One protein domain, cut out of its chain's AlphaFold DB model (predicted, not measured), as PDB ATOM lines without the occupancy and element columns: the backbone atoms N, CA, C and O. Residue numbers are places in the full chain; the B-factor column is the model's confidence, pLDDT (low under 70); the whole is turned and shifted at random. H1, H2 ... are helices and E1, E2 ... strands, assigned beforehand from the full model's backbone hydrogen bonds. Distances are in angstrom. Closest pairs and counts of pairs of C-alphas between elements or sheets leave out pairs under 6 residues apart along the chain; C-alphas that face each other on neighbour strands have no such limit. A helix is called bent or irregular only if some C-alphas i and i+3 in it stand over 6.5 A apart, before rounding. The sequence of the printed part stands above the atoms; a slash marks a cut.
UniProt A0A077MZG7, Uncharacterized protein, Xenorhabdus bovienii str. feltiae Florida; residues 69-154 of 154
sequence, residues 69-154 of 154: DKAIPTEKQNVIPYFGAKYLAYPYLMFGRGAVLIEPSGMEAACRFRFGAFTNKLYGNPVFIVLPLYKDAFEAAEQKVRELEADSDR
ATOM      1  N   ASP A  69      26.015  26.348  15.954       67.75
ATOM      2  CA  ASP A  69      27.193  25.514  16.182       67.75
ATOM      3  C   ASP A  69      28.426  26.005  15.399       67.75
ATOM      4  O   ASP A  69      29.556  25.679  15.761       67.75
ATOM      5  N   LYS A  70      28.242  26.841  14.365       65.88
ATOM      6  CA  LYS A  70      29.347  27.530  13.671       65.88
ATOM      7  C   LYS A  70      29.835  28.787  14.390       65.88
ATOM      8  O   LYS A  70      30.970  29.204  14.177       65.88
ATOM      9  N   ALA A  71      28.976  29.421  15.186       65.94
ATOM     10  CA  ALA A  71      29.263  30.703  15.831       65.94
ATOM     11  C   ALA A  71      29.656  30.550  17.307       65.94
ATOM     12  O   ALA A  71      30.380  31.385  17.848       65.94
ATOM     13  N   ILE A  72      29.176  29.497  17.966       73.06
ATOM     14  CA  ILE A  72      29.426  29.222  19.378       73.06
ATOM     15  C   ILE A  72      30.148  27.882  19.460       73.06
ATOM     16  O   ILE A  72      29.640  26.899  18.919       73.06
ATOM     17  N   PRO A  73      31.300  27.802  20.146       77.88
ATOM     18  CA  PRO A  73      31.962  26.524  20.325       77.88
ATOM     19  C   PRO A  73      31.012  25.530  21.004       77.88
ATOM     20  O   PRO A  73      30.386  25.823  22.023       77.88
ATOM     21  N   THR A  74      30.886  24.344  20.421       75.56
ATOM     22  CA  THR A  74      29.968  23.305  20.908       75.56
ATOM     23  C   THR A  74      30.528  22.559  22.116       75.56
ATOM     24  O   THR A  74      29.773  22.032  22.939       75.56
ATOM     25  N   GLU A  75      31.854  22.544  22.252       86.00
ATOM     26  CA  GLU A  75      32.541  21.986  23.406       86.00
ATOM     27  C   GLU A  75      32.367  22.900  24.622       86.00
ATOM     28  O   GLU A  75      32.564  24.116  24.560       86.00
ATOM     29  N   LYS A  76      31.987  22.292  25.748       89.06
ATOM     30  CA  LYS A  76      31.816  22.976  27.028       89.06
ATOM     31  C   LYS A  76      32.987  22.632  27.926       89.06
ATOM     32  O   LYS A  76      33.359  21.466  28.041       89.06
ATOM     33  N   GLN A  77      33.510  23.634  28.611       92.69
ATOM     34  CA  GLN A  77      34.583  23.473  29.578       92.69
ATOM     35  C   GLN A  77      34.073  23.798  30.980       92.69
ATOM     36  O   GLN A  77      33.215  24.658  31.165       92.69
ATOM     37  N   ASN A  78      34.612  23.117  31.988       93.88
ATOM     38  CA  ASN A  78      34.287  23.392  33.384       93.88
ATOM     39  C   ASN A  78      35.156  24.542  33.917       93.88
ATOM     40  O   ASN A  78      36.106  24.324  34.665       93.88
ATOM     41  N   VAL A  79      34.860  25.757  33.459       93.62
ATOM     42  CA  VAL A  79      35.579  26.994  33.796       93.62
ATOM     43  C   VAL A  79      34.591  28.089  34.197       93.62
ATOM     44  O   VAL A  79      33.397  27.974  33.928       93.62
ATOM     45  N   ILE A  80      35.074  29.160  34.830       92.94
ATOM     46  CA  ILE A  80      34.246  30.307  35.233       92.94
ATOM     47  C   ILE A  80      34.852  31.576  34.617       92.94
ATOM     48  O   ILE A  80      35.732  32.184  35.225       92.94
ATOM     49  N   PRO A  81      34.425  31.959  33.401       94.81
ATOM     50  CA  PRO A  81      34.923  33.154  32.732       94.81
ATOM     51  C   PRO A  81      34.559  34.431  33.483       94.81
ATOM     52  O   PRO A  81      33.576  34.487  34.228       94.81
ATOM     53  N   TYR A  82      35.311  35.494  33.223       95.88
ATOM     54  CA  TYR A  82      34.953  36.820  33.703       95.88
ATOM     55  C   TYR A  82      33.841  37.393  32.835       95.88
ATOM     56  O   TYR A  82      33.937  37.405  31.612       95.88
ATOM     57  N   PHE A  83      32.779  37.893  33.459       95.38
ATOM     58  CA  PHE A  83      31.667  38.513  32.748       95.38
ATOM     59  C   PHE A  83      31.513  39.967  33.160       95.38
ATOM     60  O   PHE A  83      31.631  40.321  34.332       95.38
ATOM     61  N   GLY A  84      31.164  40.814  32.193       94.62
ATOM     62  CA  GLY A  84      30.645  42.136  32.509       94.62
ATOM     63  C   GLY A  84      29.346  41.999  33.305       94.62
ATOM     64  O   GLY A  84      28.417  41.330  32.852       94.62
ATOM     65  N   ALA A  85      29.258  42.667  34.459       92.62
ATOM     66  CA  ALA A  85      28.110  42.568  35.366       92.62
ATOM     67  C   ALA A  85      26.759  42.825  34.669       92.62
ATOM     68  O   ALA A  85      25.766  42.164  34.966       92.62
ATOM     69  N   LYS A  86      26.738  43.722  33.670       92.94
ATOM     70  CA  LYS A  86      25.550  44.026  32.856       92.94
ATOM     71  C   LYS A  86      24.932  42.793  32.184       92.94
ATOM     72  O   LYS A  86      23.715  42.706  32.082       92.94
ATOM     73  N   TYR A  87      25.746  41.824  31.762       93.69
ATOM     74  CA  TYR A  87      25.250  40.632  31.069       93.69
ATOM     75  C   TYR A  87      24.485  39.696  32.002       93.69
ATOM     76  O   TYR A  87      23.544  39.038  31.570       93.69
ATOM     77  N   LEU A  88      24.841  39.683  33.288       93.25
ATOM     78  CA  LEU A  88      24.176  38.855  34.293       93.25
ATOM     79  C   LEU A  88      22.764  39.362  34.620       93.25
ATOM     80  O   LEU A  88      21.920  38.581  35.052       93.25
ATOM     81  N   ALA A  89      22.484  40.647  34.377       95.00
ATOM     82  CA  ALA A  89      21.158  41.225  34.578       95.00
ATOM     83  C   ALA A  89      20.179  40.877  33.442       95.00
ATOM     84  O   ALA A  89      18.977  40.755  33.685       95.00
ATOM     85  N   TYR A  90      20.670  40.700  32.210       95.00
ATOM     86  CA  TYR A  90      19.809  40.540  31.036       95.00
ATOM     87  C   TYR A  90      18.809  39.388  31.114       95.00
ATOM     88  O   TYR A  90      17.647  39.636  30.798       95.00
ATOM     89  N   PRO A  91      19.166  38.178  31.581       94.50
ATOM     90  CA  PRO A  91      18.188  37.108  31.741       94.50
ATOM     91  C   PRO A  91      16.943  37.512  32.538       94.50
ATOM     92  O   PRO A  91      15.820  37.177  32.159       94.50
ATOM     93  N   TYR A  92      17.138  38.264  33.623       95.00
ATOM     94  CA  TYR A  92      16.039  38.777  34.430       95.00
ATOM     95  C   TYR A  92      15.303  39.917  33.722       95.00
ATOM     96  O   TYR A  92      14.077  39.921  33.705       95.00
ATOM     97  N   LEU A  93      16.018  40.853  33.091       95.00
ATOM     98  CA  LEU A  93      15.393  41.969  32.371       95.00
ATOM     99  C   LEU A  93      14.558  41.511  31.162       95.00
ATOM    100  O   LEU A  93      13.550  42.135  30.855       95.00
ATOM    101  N   MET A  94      14.952  40.423  30.495       92.69
ATOM    102  CA  MET A  94      14.252  39.877  29.326       92.69
ATOM    103  C   MET A  94      12.995  39.086  29.708       92.69
ATOM    104  O   MET A  94      11.977  39.193  29.030       92.69
ATOM    105  N   PHE A  95      13.052  38.280  30.776       94.56
ATOM    106  CA  PHE A  95      12.010  37.278  31.056       94.56
ATOM    107  C   PHE A  95      11.359  37.403  32.442       94.56
ATOM    108  O   PHE A  95      10.389  36.702  32.733       94.56
ATOM    109  N   GLY A  96      11.892  38.249  33.327       92.44
ATOM    110  CA  GLY A  96      11.400  38.520  34.685       92.44
ATOM    111  C   GLY A  96      11.533  37.369  35.689       92.44
ATOM    112  O   GLY A  96      11.557  37.594  36.895       92.44
ATOM    113  N   ARG A  97      11.611  36.117  35.227       88.31
ATOM    114  CA  ARG A  97      11.744  34.913  36.056       88.31
ATOM    115  C   ARG A  97      12.303  33.743  35.254       88.31
ATOM    116  O   ARG A  97      12.174  33.687  34.034       88.31
ATOM    117  N   GLY A  98      12.841  32.762  35.969       89.38
ATOM    118  CA  GLY A  98      13.330  31.512  35.398       89.38
ATOM    119  C   GLY A  98      14.696  31.130  35.945       89.38
ATOM    120  O   GLY A  98      15.301  31.861  36.725       89.38
ATOM    121  N   ALA A  99      15.169  29.961  35.527       93.75
ATOM    122  CA  ALA A  99      16.520  29.497  35.804       93.75
ATOM    123  C   ALA A  99      17.379  29.636  34.542       93.75
ATOM    124  O   ALA A  99      16.892  29.405  33.432       93.75
ATOM    125  N   VAL A 100      18.654  29.972  34.733       94.62
ATOM    126  CA  VAL A 100      19.660  30.070  33.671       94.62
ATOM    127  C   VAL A 100      20.795  29.116  33.998       94.62
ATOM    128  O   VAL A 100      21.328  29.137  35.105       94.62
ATOM    129  N   LEU A 101      21.171  28.292  33.028       93.38
ATOM    130  CA  LEU A 101      22.398  27.514  33.051       93.38
ATOM    131  C   LEU A 101      23.443  28.216  32.186       93.38
ATOM    132  O   LEU A 101      23.194  28.488  31.012       93.38
ATOM    133  N   ILE A 102      24.613  28.467  32.760       93.44
ATOM    134  CA  ILE A 102      25.762  29.047  32.065       93.44
ATOM    135  C   ILE A 102      26.630  27.897  31.546       93.44
ATOM    136  O   ILE A 102      27.036  27.029  32.317       93.44
ATOM    137  N   GLU A 103      26.888  27.870  30.242       93.19
ATOM    138  CA  GLU A 103      27.650  26.830  29.547       93.19
ATOM    139  C   GLU A 103      28.855  27.475  28.837       93.19
ATOM    140  O   GLU A 103      28.729  27.936  27.698       93.19
ATOM    141  N   PRO A 104      30.008  27.603  29.514       93.81
ATOM    142  CA  PRO A 104      31.194  28.221  28.938       93.81
ATOM    143  C   PRO A 104      31.990  27.238  28.080       93.81
ATOM    144  O   PRO A 104      32.035  26.040  28.360       93.81
ATOM    145  N   SER A 105      32.677  27.769  27.071       93.06
ATOM    146  CA  SER A 105      33.546  27.003  26.167       93.06
ATOM    147  C   SER A 105      35.038  27.299  26.351       93.06
ATOM    148  O   SER A 105      35.865  26.892  25.542       93.06
ATOM    149  N   GLY A 106      35.393  28.031  27.406       93.25
ATOM    150  CA  GLY A 106      36.753  28.479  27.706       93.25
ATOM    151  C   GLY A 106      36.730  29.799  28.479       93.25
ATOM    152  O   GLY A 106      35.685  30.438  28.568       93.25
ATOM    153  N   MET A 107      37.873  30.213  29.035       93.75
ATOM    154  CA  MET A 107      37.972  31.465  29.811       93.75
ATOM    155  C   MET A 107      37.729  32.726  28.970       93.75
ATOM    156  O   MET A 107      37.218  33.707  29.493       93.75
ATOM    157  N   GLU A 108      38.069  32.689  27.680       91.50
ATOM    158  CA  GLU A 108      37.951  33.826  26.749       91.50
ATOM    159  C   GLU A 108      37.098  33.483  25.509       91.50
ATOM    160  O   GLU A 108      37.005  34.262  24.564       91.50
ATOM    161  N   ALA A 109      36.460  32.308  25.500       90.38
ATOM    162  CA  ALA A 109      35.591  31.858  24.415       90.38
ATOM    163  C   ALA A 109      34.125  32.238  24.679       90.38
ATOM    164  O   ALA A 109      33.722  32.430  25.827       90.38
ATOM    165  N   ALA A 110      33.309  32.306  23.622       89.81
ATOM    166  CA  ALA A 110      31.878  32.576  23.749       89.81
ATOM    167  C   ALA A 110      31.203  31.603  24.733       89.81
ATOM    168  O   ALA A 110      31.503  30.410  24.764       89.81
ATOM    169  N   CYS A 111      30.277  32.124  25.536       91.94
ATOM    170  CA  CYS A 111      29.533  31.359  26.526       91.94
ATOM    171  C   CYS A 111      28.041  31.370  26.200       91.94
ATOM    172  O   CYS A 111      27.459  32.422  25.928       91.94
ATOM    173  N   ARG A 112      27.406  30.197  26.265       91.75
ATOM    174  CA  ARG A 112      25.968  30.055  26.041       91.75
ATOM    175  C   ARG A 112      25.210  30.066  27.362       91.75
ATOM    176  O   ARG A 112      25.480  29.272  28.256       91.75
ATOM    177  N   PHE A 113      24.213  30.930  27.459       92.88
ATOM    178  CA  PHE A 113      23.257  30.973  28.556       92.88
ATOM    179  C   PHE A 113      21.992  30.257  28.081       92.88
ATOM    180  O   PHE A 113      21.321  30.696  27.146       92.88
ATOM    181  N   ARG A 114      21.686  29.117  28.703       91.69
ATOM    182  CA  ARG A 114      20.518  28.291  28.387       91.69
ATOM    183  C   ARG A 114      19.442  28.486  29.443       91.69
ATOM    184  O   ARG A 114      19.716  28.381  30.637       91.69
ATOM    185  N   PHE A 115      18.213  28.715  29.009       94.69
ATOM    186  CA  PHE A 115      17.096  28.943  29.917       94.69
ATOM    187  C   PHE A 115      16.370  27.641  30.265       94.69
ATOM    188  O   PHE A 115      16.402  26.652  29.526       94.69
ATOM    189  N   GLY A 116      15.742  27.628  31.440       94.44
ATOM    190  CA  GLY A 116      14.950  26.500  31.918       94.44
ATOM    191  C   GLY A 116      13.669  26.277  31.107       94.44
ATOM    192  O   GLY A 116      13.179  27.165  30.408       94.44
ATOM    193  N   ALA A 117      13.072  25.091  31.264       94.62
ATOM    194  CA  ALA A 117      11.892  24.663  30.506       94.62
ATOM    195  C   ALA A 117      10.709  25.648  30.580       94.62
ATOM    196  O   ALA A 117       9.997  25.823  29.594       94.62
ATOM    197  N   PHE A 118      10.522  26.316  31.723       93.19
ATOM    198  CA  PHE A 118       9.477  27.324  31.902       93.19
ATOM    199  C   PHE A 118       9.639  28.509  30.935       93.19
ATOM    200  O   PHE A 118       8.713  28.837  30.196       93.19
ATOM    201  N   THR A 119      10.827  29.112  30.900       95.06
ATOM    202  CA  THR A 119      11.158  30.206  29.978       95.06
ATOM    203  C   THR A 119      11.081  29.718  28.531       95.06
ATOM    204  O   THR A 119      10.461  30.371  27.699       95.06
ATOM    205  N   ASN A 120      11.600  28.525  28.232       91.56
ATOM    206  CA  ASN A 120      11.558  27.983  26.871       91.56
ATOM    207  C   ASN A 120      10.125  27.781  26.367       91.56
ATOM    208  O   ASN A 120       9.858  28.038  25.197       91.56
ATOM    209  N   LYS A 121       9.201  27.357  27.240       91.38
ATOM    210  CA  LYS A 121       7.791  27.163  26.884       91.38
ATOM    211  C   LYS A 121       7.075  28.479  26.583       91.38
ATOM    212  O   LYS A 121       6.212  28.488  25.712       91.38
ATOM    213  N   LEU A 122       7.403  29.550  27.304       90.94
ATOM    214  CA  LEU A 122       6.774  30.862  27.124       90.94
ATOM    215  C   LEU A 122       7.378  31.670  25.970       90.94
ATOM    216  O   LEU A 122       6.656  32.426  25.333       90.94
ATOM    217  N   TYR A 123       8.680  31.513  25.714       86.75
ATOM    218  CA  TYR A 123       9.445  32.396  24.825       86.75
ATOM    219  C   TYR A 123      10.138  31.663  23.668       86.75
ATOM    220  O   TYR A 123      11.060  32.202  23.069       86.75
ATOM    221  N   GLY A 124       9.730  30.427  23.364       86.44
ATOM    222  CA  GLY A 124      10.193  29.716  22.167       86.44
ATOM    223  C   GLY A 124      11.670  29.314  22.195       86.44
ATOM    224  O   GLY A 124      12.356  29.451  21.193       86.44
ATOM    225  N   ASN A 125      12.158  28.795  23.328       86.38
ATOM    226  CA  ASN A 125      13.551  28.344  23.505       86.38
ATOM    227  C   ASN A 125      14.612  29.423  23.169       86.38
ATOM    228  O   ASN A 125      15.413  29.238  22.249       86.38
ATOM    229  N   PRO A 126      14.643  30.544  23.913       88.81
ATOM    230  CA  PRO A 126      15.590  31.618  23.648       88.81
ATOM    231  C   PRO A 126      17.043  31.155  23.819       88.81
ATOM    232  O   PRO A 126      17.374  30.388  24.726       88.81
ATOM    233  N   VAL A 127      17.929  31.679  22.972       84.06
ATOM    234  CA  VAL A 127      19.378  31.465  23.045       84.06
ATOM    235  C   VAL A 127      20.047  32.793  23.363       84.06
ATOM    236  O   VAL A 127      19.871  33.764  22.634       84.06
ATOM    237  N   PHE A 128      20.833  32.837  24.439       91.31
ATOM    238  CA  PHE A 128      21.574  34.033  24.827       91.31
ATOM    239  C   PHE A 128      23.074  33.737  24.865       91.31
ATOM    240  O   PHE A 128      23.506  32.812  25.550       91.31
ATOM    241  N   ILE A 129      23.863  34.495  24.102       91.50
ATOM    242  CA  ILE A 129      25.310  34.295  23.959       91.50
ATOM    243  C   ILE A 129      26.042  35.487  24.549       91.50
ATOM    244  O   ILE A 129      25.737  36.636  24.233       91.50
ATOM    245  N   VAL A 130      27.021  35.203  25.402       92.62
ATOM    246  CA  VAL A 130      27.801  36.208  26.115       92.62
ATOM    247  C   VAL A 130      29.273  36.015  25.794       92.62
ATOM    248  O   VAL A 130      29.824  34.930  25.976       92.62
ATOM    249  N   LEU A 131      29.918  37.088  25.339       93.31
ATOM    250  CA  LEU A 131      31.370  37.142  25.242       93.31
ATOM    251  C   LEU A 131      31.949  37.485  26.625       93.31
ATOM    252  O   LEU A 131      31.512  38.473  27.232       93.31
ATOM    253  N   PRO A 132      32.886  36.677  27.150       94.06
ATOM    254  CA  PRO A 132      33.558  36.982  28.404       94.06
ATOM    255  C   PRO A 132      34.492  38.188  28.249       94.06
ATOM    256  O   PRO A 132      34.810  38.631  27.145       94.06
ATOM    257  N   LEU A 133      34.918  38.736  29.381       95.06
ATOM    258  CA  LEU A 133      36.000  39.709  29.442       95.06
ATOM    259  C   LEU A 133      37.347  38.998  29.267       95.06
ATOM    260  O   LEU A 133      37.471  37.803  29.534       95.06
ATOM    261  N   TYR A 134      38.360  39.762  28.873       92.38
ATOM    262  CA  TYR A 134      39.741  39.293  28.854       92.38
ATOM    263  C   TYR A 134      40.226  38.909  30.259       92.38
ATOM    264  O   TYR A 134      39.735  39.418  31.274       92.38
ATOM    265  N   LYS A 135      41.208  38.006  30.324       91.50
ATOM    266  CA  LYS A 135      41.778  37.491  31.582       91.50
ATOM    267  C   LYS A 135      42.395  38.552  32.503       91.50
ATOM    268  O   LYS A 135      42.558  38.289  33.688       91.50
ATOM    269  N   ASP A 136      42.729  39.726  31.982       93.25
ATOM    270  CA  ASP A 136      43.327  40.852  32.706       93.25
ATOM    271  C   ASP A 136      42.281  41.871  33.197       93.25
ATOM    272  O   ASP A 136      42.630  42.919  33.735       93.25
ATOM    273  N   ALA A 137      40.980  41.584  33.064       93.94
ATOM    274  CA  ALA A 137      39.915  42.535  33.394       93.94
ATOM    275  C   ALA A 137      39.971  43.080  34.834       93.94
ATOM    276  O   ALA A 137      39.652  44.248  35.062       93.94
ATOM    277  N   PHE A 138      40.372  42.253  35.805       93.88
ATOM    278  CA  PHE A 138      40.533  42.685  37.197       93.88
ATOM    279  C   PHE A 138      41.764  43.578  37.378       93.88
ATOM    280  O   PHE A 138      41.671  44.622  38.017       93.88
ATOM    281  N   GLU A 139      42.886  43.220  36.754       95.56
ATOM    282  CA  GLU A 139      44.131  43.997  36.789       95.56
ATOM    283  C   GLU A 139      43.925  45.380  36.152       95.56
ATOM    284  O   GLU A 139      44.330  46.402  36.709       95.56
ATOM    285  N   ALA A 140      43.207  45.429  35.027       93.31
ATOM    286  CA  ALA A 140      42.816  46.669  34.366       93.31
ATOM    287  C   ALA A 140      41.904  47.543  35.250       93.31
ATOM    288  O   ALA A 140      42.039  48.768  35.264       93.31
ATOM    289  N   ALA A 141      40.990  46.933  36.013       93.56
ATOM    290  CA  ALA A 141      40.132  47.661  36.944       93.56
ATOM    291  C   ALA A 141      40.931  48.257  38.114       93.56
ATOM    292  O   ALA A 141      40.736  49.424  38.447       93.56
ATOM    293  N   GLU A 142      41.863  47.500  38.698       96.19
ATOM    294  CA  GLU A 142      42.752  47.999  39.756       96.19
ATOM    295  C   GLU A 142      43.641  49.146  39.276       96.19
ATOM    296  O   GLU A 142      43.830  50.132  39.988       96.19
ATOM    297  N   GLN A 143      44.175  49.039  38.058       95.69
ATOM    298  CA  GLN A 143      44.982  50.098  37.467       95.69
ATOM    299  C   GLN A 143      44.188  51.401  37.339       95.69
ATOM    300  O   GLN A 143      44.682  52.469  37.696       95.69
ATOM    301  N   LYS A 144      42.925  51.297  36.924       94.38
ATOM    302  CA  LYS A 144      42.027  52.443  36.810       94.38
ATOM    303  C   LYS A 144      41.695  53.082  38.162       94.38
ATOM    304  O   LYS A 144      41.539  54.296  38.228       94.38
ATOM    305  N   VAL A 145      41.603  52.295  39.236       95.81
ATOM    306  CA  VAL A 145      41.443  52.832  40.601       95.81
ATOM    307  C   VAL A 145      42.663  53.666  40.993       95.81
ATOM    308  O   VAL A 145      42.498  54.810  41.401       95.81
ATOM    309  N   ARG A 146      43.879  53.141  40.781       95.81
ATOM    310  CA  ARG A 146      45.128  53.862  41.088       95.81
ATOM    311  C   ARG A 146      45.246  55.189  40.332       95.81
ATOM    312  O   ARG A 146      45.717  56.174  40.890       95.81
ATOM    313  N   GLU A 147      44.823  55.219  39.070       94.94
ATOM    314  CA  GLU A 147      44.813  56.439  38.249       94.94
ATOM    315  C   GLU A 147      43.841  57.496  38.791       94.94
ATOM    316  O   GLU A 147      44.203  58.665  38.890       94.94
ATOM    317  N   LEU A 148      42.637  57.088  39.208       93.31
ATOM    318  CA  LEU A 148      41.643  57.995  39.792       93.31
ATOM    319  C   LEU A 148      42.095  58.579  41.136       93.31
ATOM    320  O   LEU A 148      41.854  59.754  41.403       93.31
ATOM    321  N   GLU A 149      42.748  57.773  41.972       93.81
ATOM    322  CA  GLU A 149      43.313  58.231  43.246       93.81
ATOM    323  C   GLU A 149      44.434  59.255  43.009       93.81
ATOM    324  O   GLU A 149      44.423  60.330  43.607       93.81
ATOM    325  N   ALA A 150      45.337  58.984  42.059       90.25
ATOM    326  CA  ALA A 150      46.431  59.892  41.708       90.25
ATOM    327  C   ALA A 150      45.959  61.233  41.110       90.25
ATOM    328  O   ALA A 150      46.609  62.259  41.325       90.25
ATOM    329  N   ASP A 151      44.845  61.239  40.374       82.88
ATOM    330  CA  ASP A 151      44.230  62.465  39.852       82.88
ATOM    331  C   ASP A 151      43.454  63.244  40.927       82.88
ATOM    332  O   ASP A 151      43.312  64.457  40.805       82.88
ATOM    333  N   SER A 152      42.976  62.582  41.987       75.88
ATOM    334  CA  SER A 152      42.277  63.243  43.102       75.88
ATOM    335  C   SER A 152      43.206  63.981  44.076       75.88
ATOM    336  O   SER A 152      42.758  64.886  44.779       75.88
ATOM    337  N   ASP A 153      44.495  63.626  44.081       68.69
ATOM    338  CA  ASP A 153      45.547  64.243  44.902       68.69
ATOM    339  C   ASP A 153      46.219  65.466  44.225       68.69
ATOM    340  O   ASP A 153      47.175  66.030  44.770       68.69
ATOM    341  N   ARG A 154      45.750  65.880  43.038       58.50
ATOM    342  CA  ARG A 154      46.219  67.059  42.280       58.50
ATOM    343  C   ARG A 154      45.244  68.228  42.347       58.50
ATOM    344  O   ARG A 154      45.751  69.373  42.389       58.50
TER     345      ARG A 154
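What this domain is: This is residues 69 to 154 of the 154 residues of an uncharacterized protein of Xenorhabdus bovienii str. feltiae Florida (UniProt A0A077MZG7). A small antiparallel sheet of three strands with helix H1 over one face makes the body, and helix H3 sticks out from it as a long arm over residues 139 to 154. The short helix H2 sits at one end of the sheet, between E2 and E3 in the chain; residues 69 to 84 have no named element. The printed part has 86 residues with three named helices and three named strands, in the order H1 E1 E2 H2 E3 H3; the sheet's order is E1 - E2 - E3, and the class is mixed. The whole is loose, with a radius of gyration of the C-alphas of 16.9 A, and spans 57 by 29 by 19 A.

How they stand to each other: H1, residues 85 to 95, is on the sheet of E1, residues 100 to 104, E2, residues 111 to 115, and E3, residues 127 to 130: two layers, a helix on one face of a sheet. Its height over the sheet is 9.0 A; it lies over E2 and only just along the strands, at 28 degrees on the local plane. The closest C-alphas of H1 and E3, Tyr 87 and Val 130, are 7.1 A apart. E1 and E2 form a hairpin, with N 101 and O 114 within hydrogen-bond range at 2.8 A. E2 and E3 are antiparallel, with N 111 and O 130 at 2.9 A. H2, residues 117 to 123, only grazes the sheet; it is close to but not clearly touching H1, the closest C-alphas, Phe 95 and Thr 119, being 7.2 A apart. H3, residues 137 to 152, is not on the sheet and is apart from H1 and H2. In H2 and H3 every O i to N i+4 pair is within hydrogen-bond range; in H1 3 of 7 are, beside 5 of 8 O i to N i+3 pairs.

Where its parts are: H1 begins at C-alpha 85 (28.110, 42.568, 35.366) and is 17.5 A long; it is irregular, but only just, with C-alphas 88 and 91 6.7 A apart. E1, E2, H2 and E3 measure 12.6, 13.1, 9.9 and 10.1 A. H3, 23.0 A long, ends at C-alpha 152 (42.277, 63.243, 43.102).

The domain as a whole: The farthest C-alphas, Lys 121 and Arg 154, are 57.5 A apart. The printed part has no cut, and no link between named elements is long. Residues 69 to 71 and 153 to 154 have pLDDT under 70.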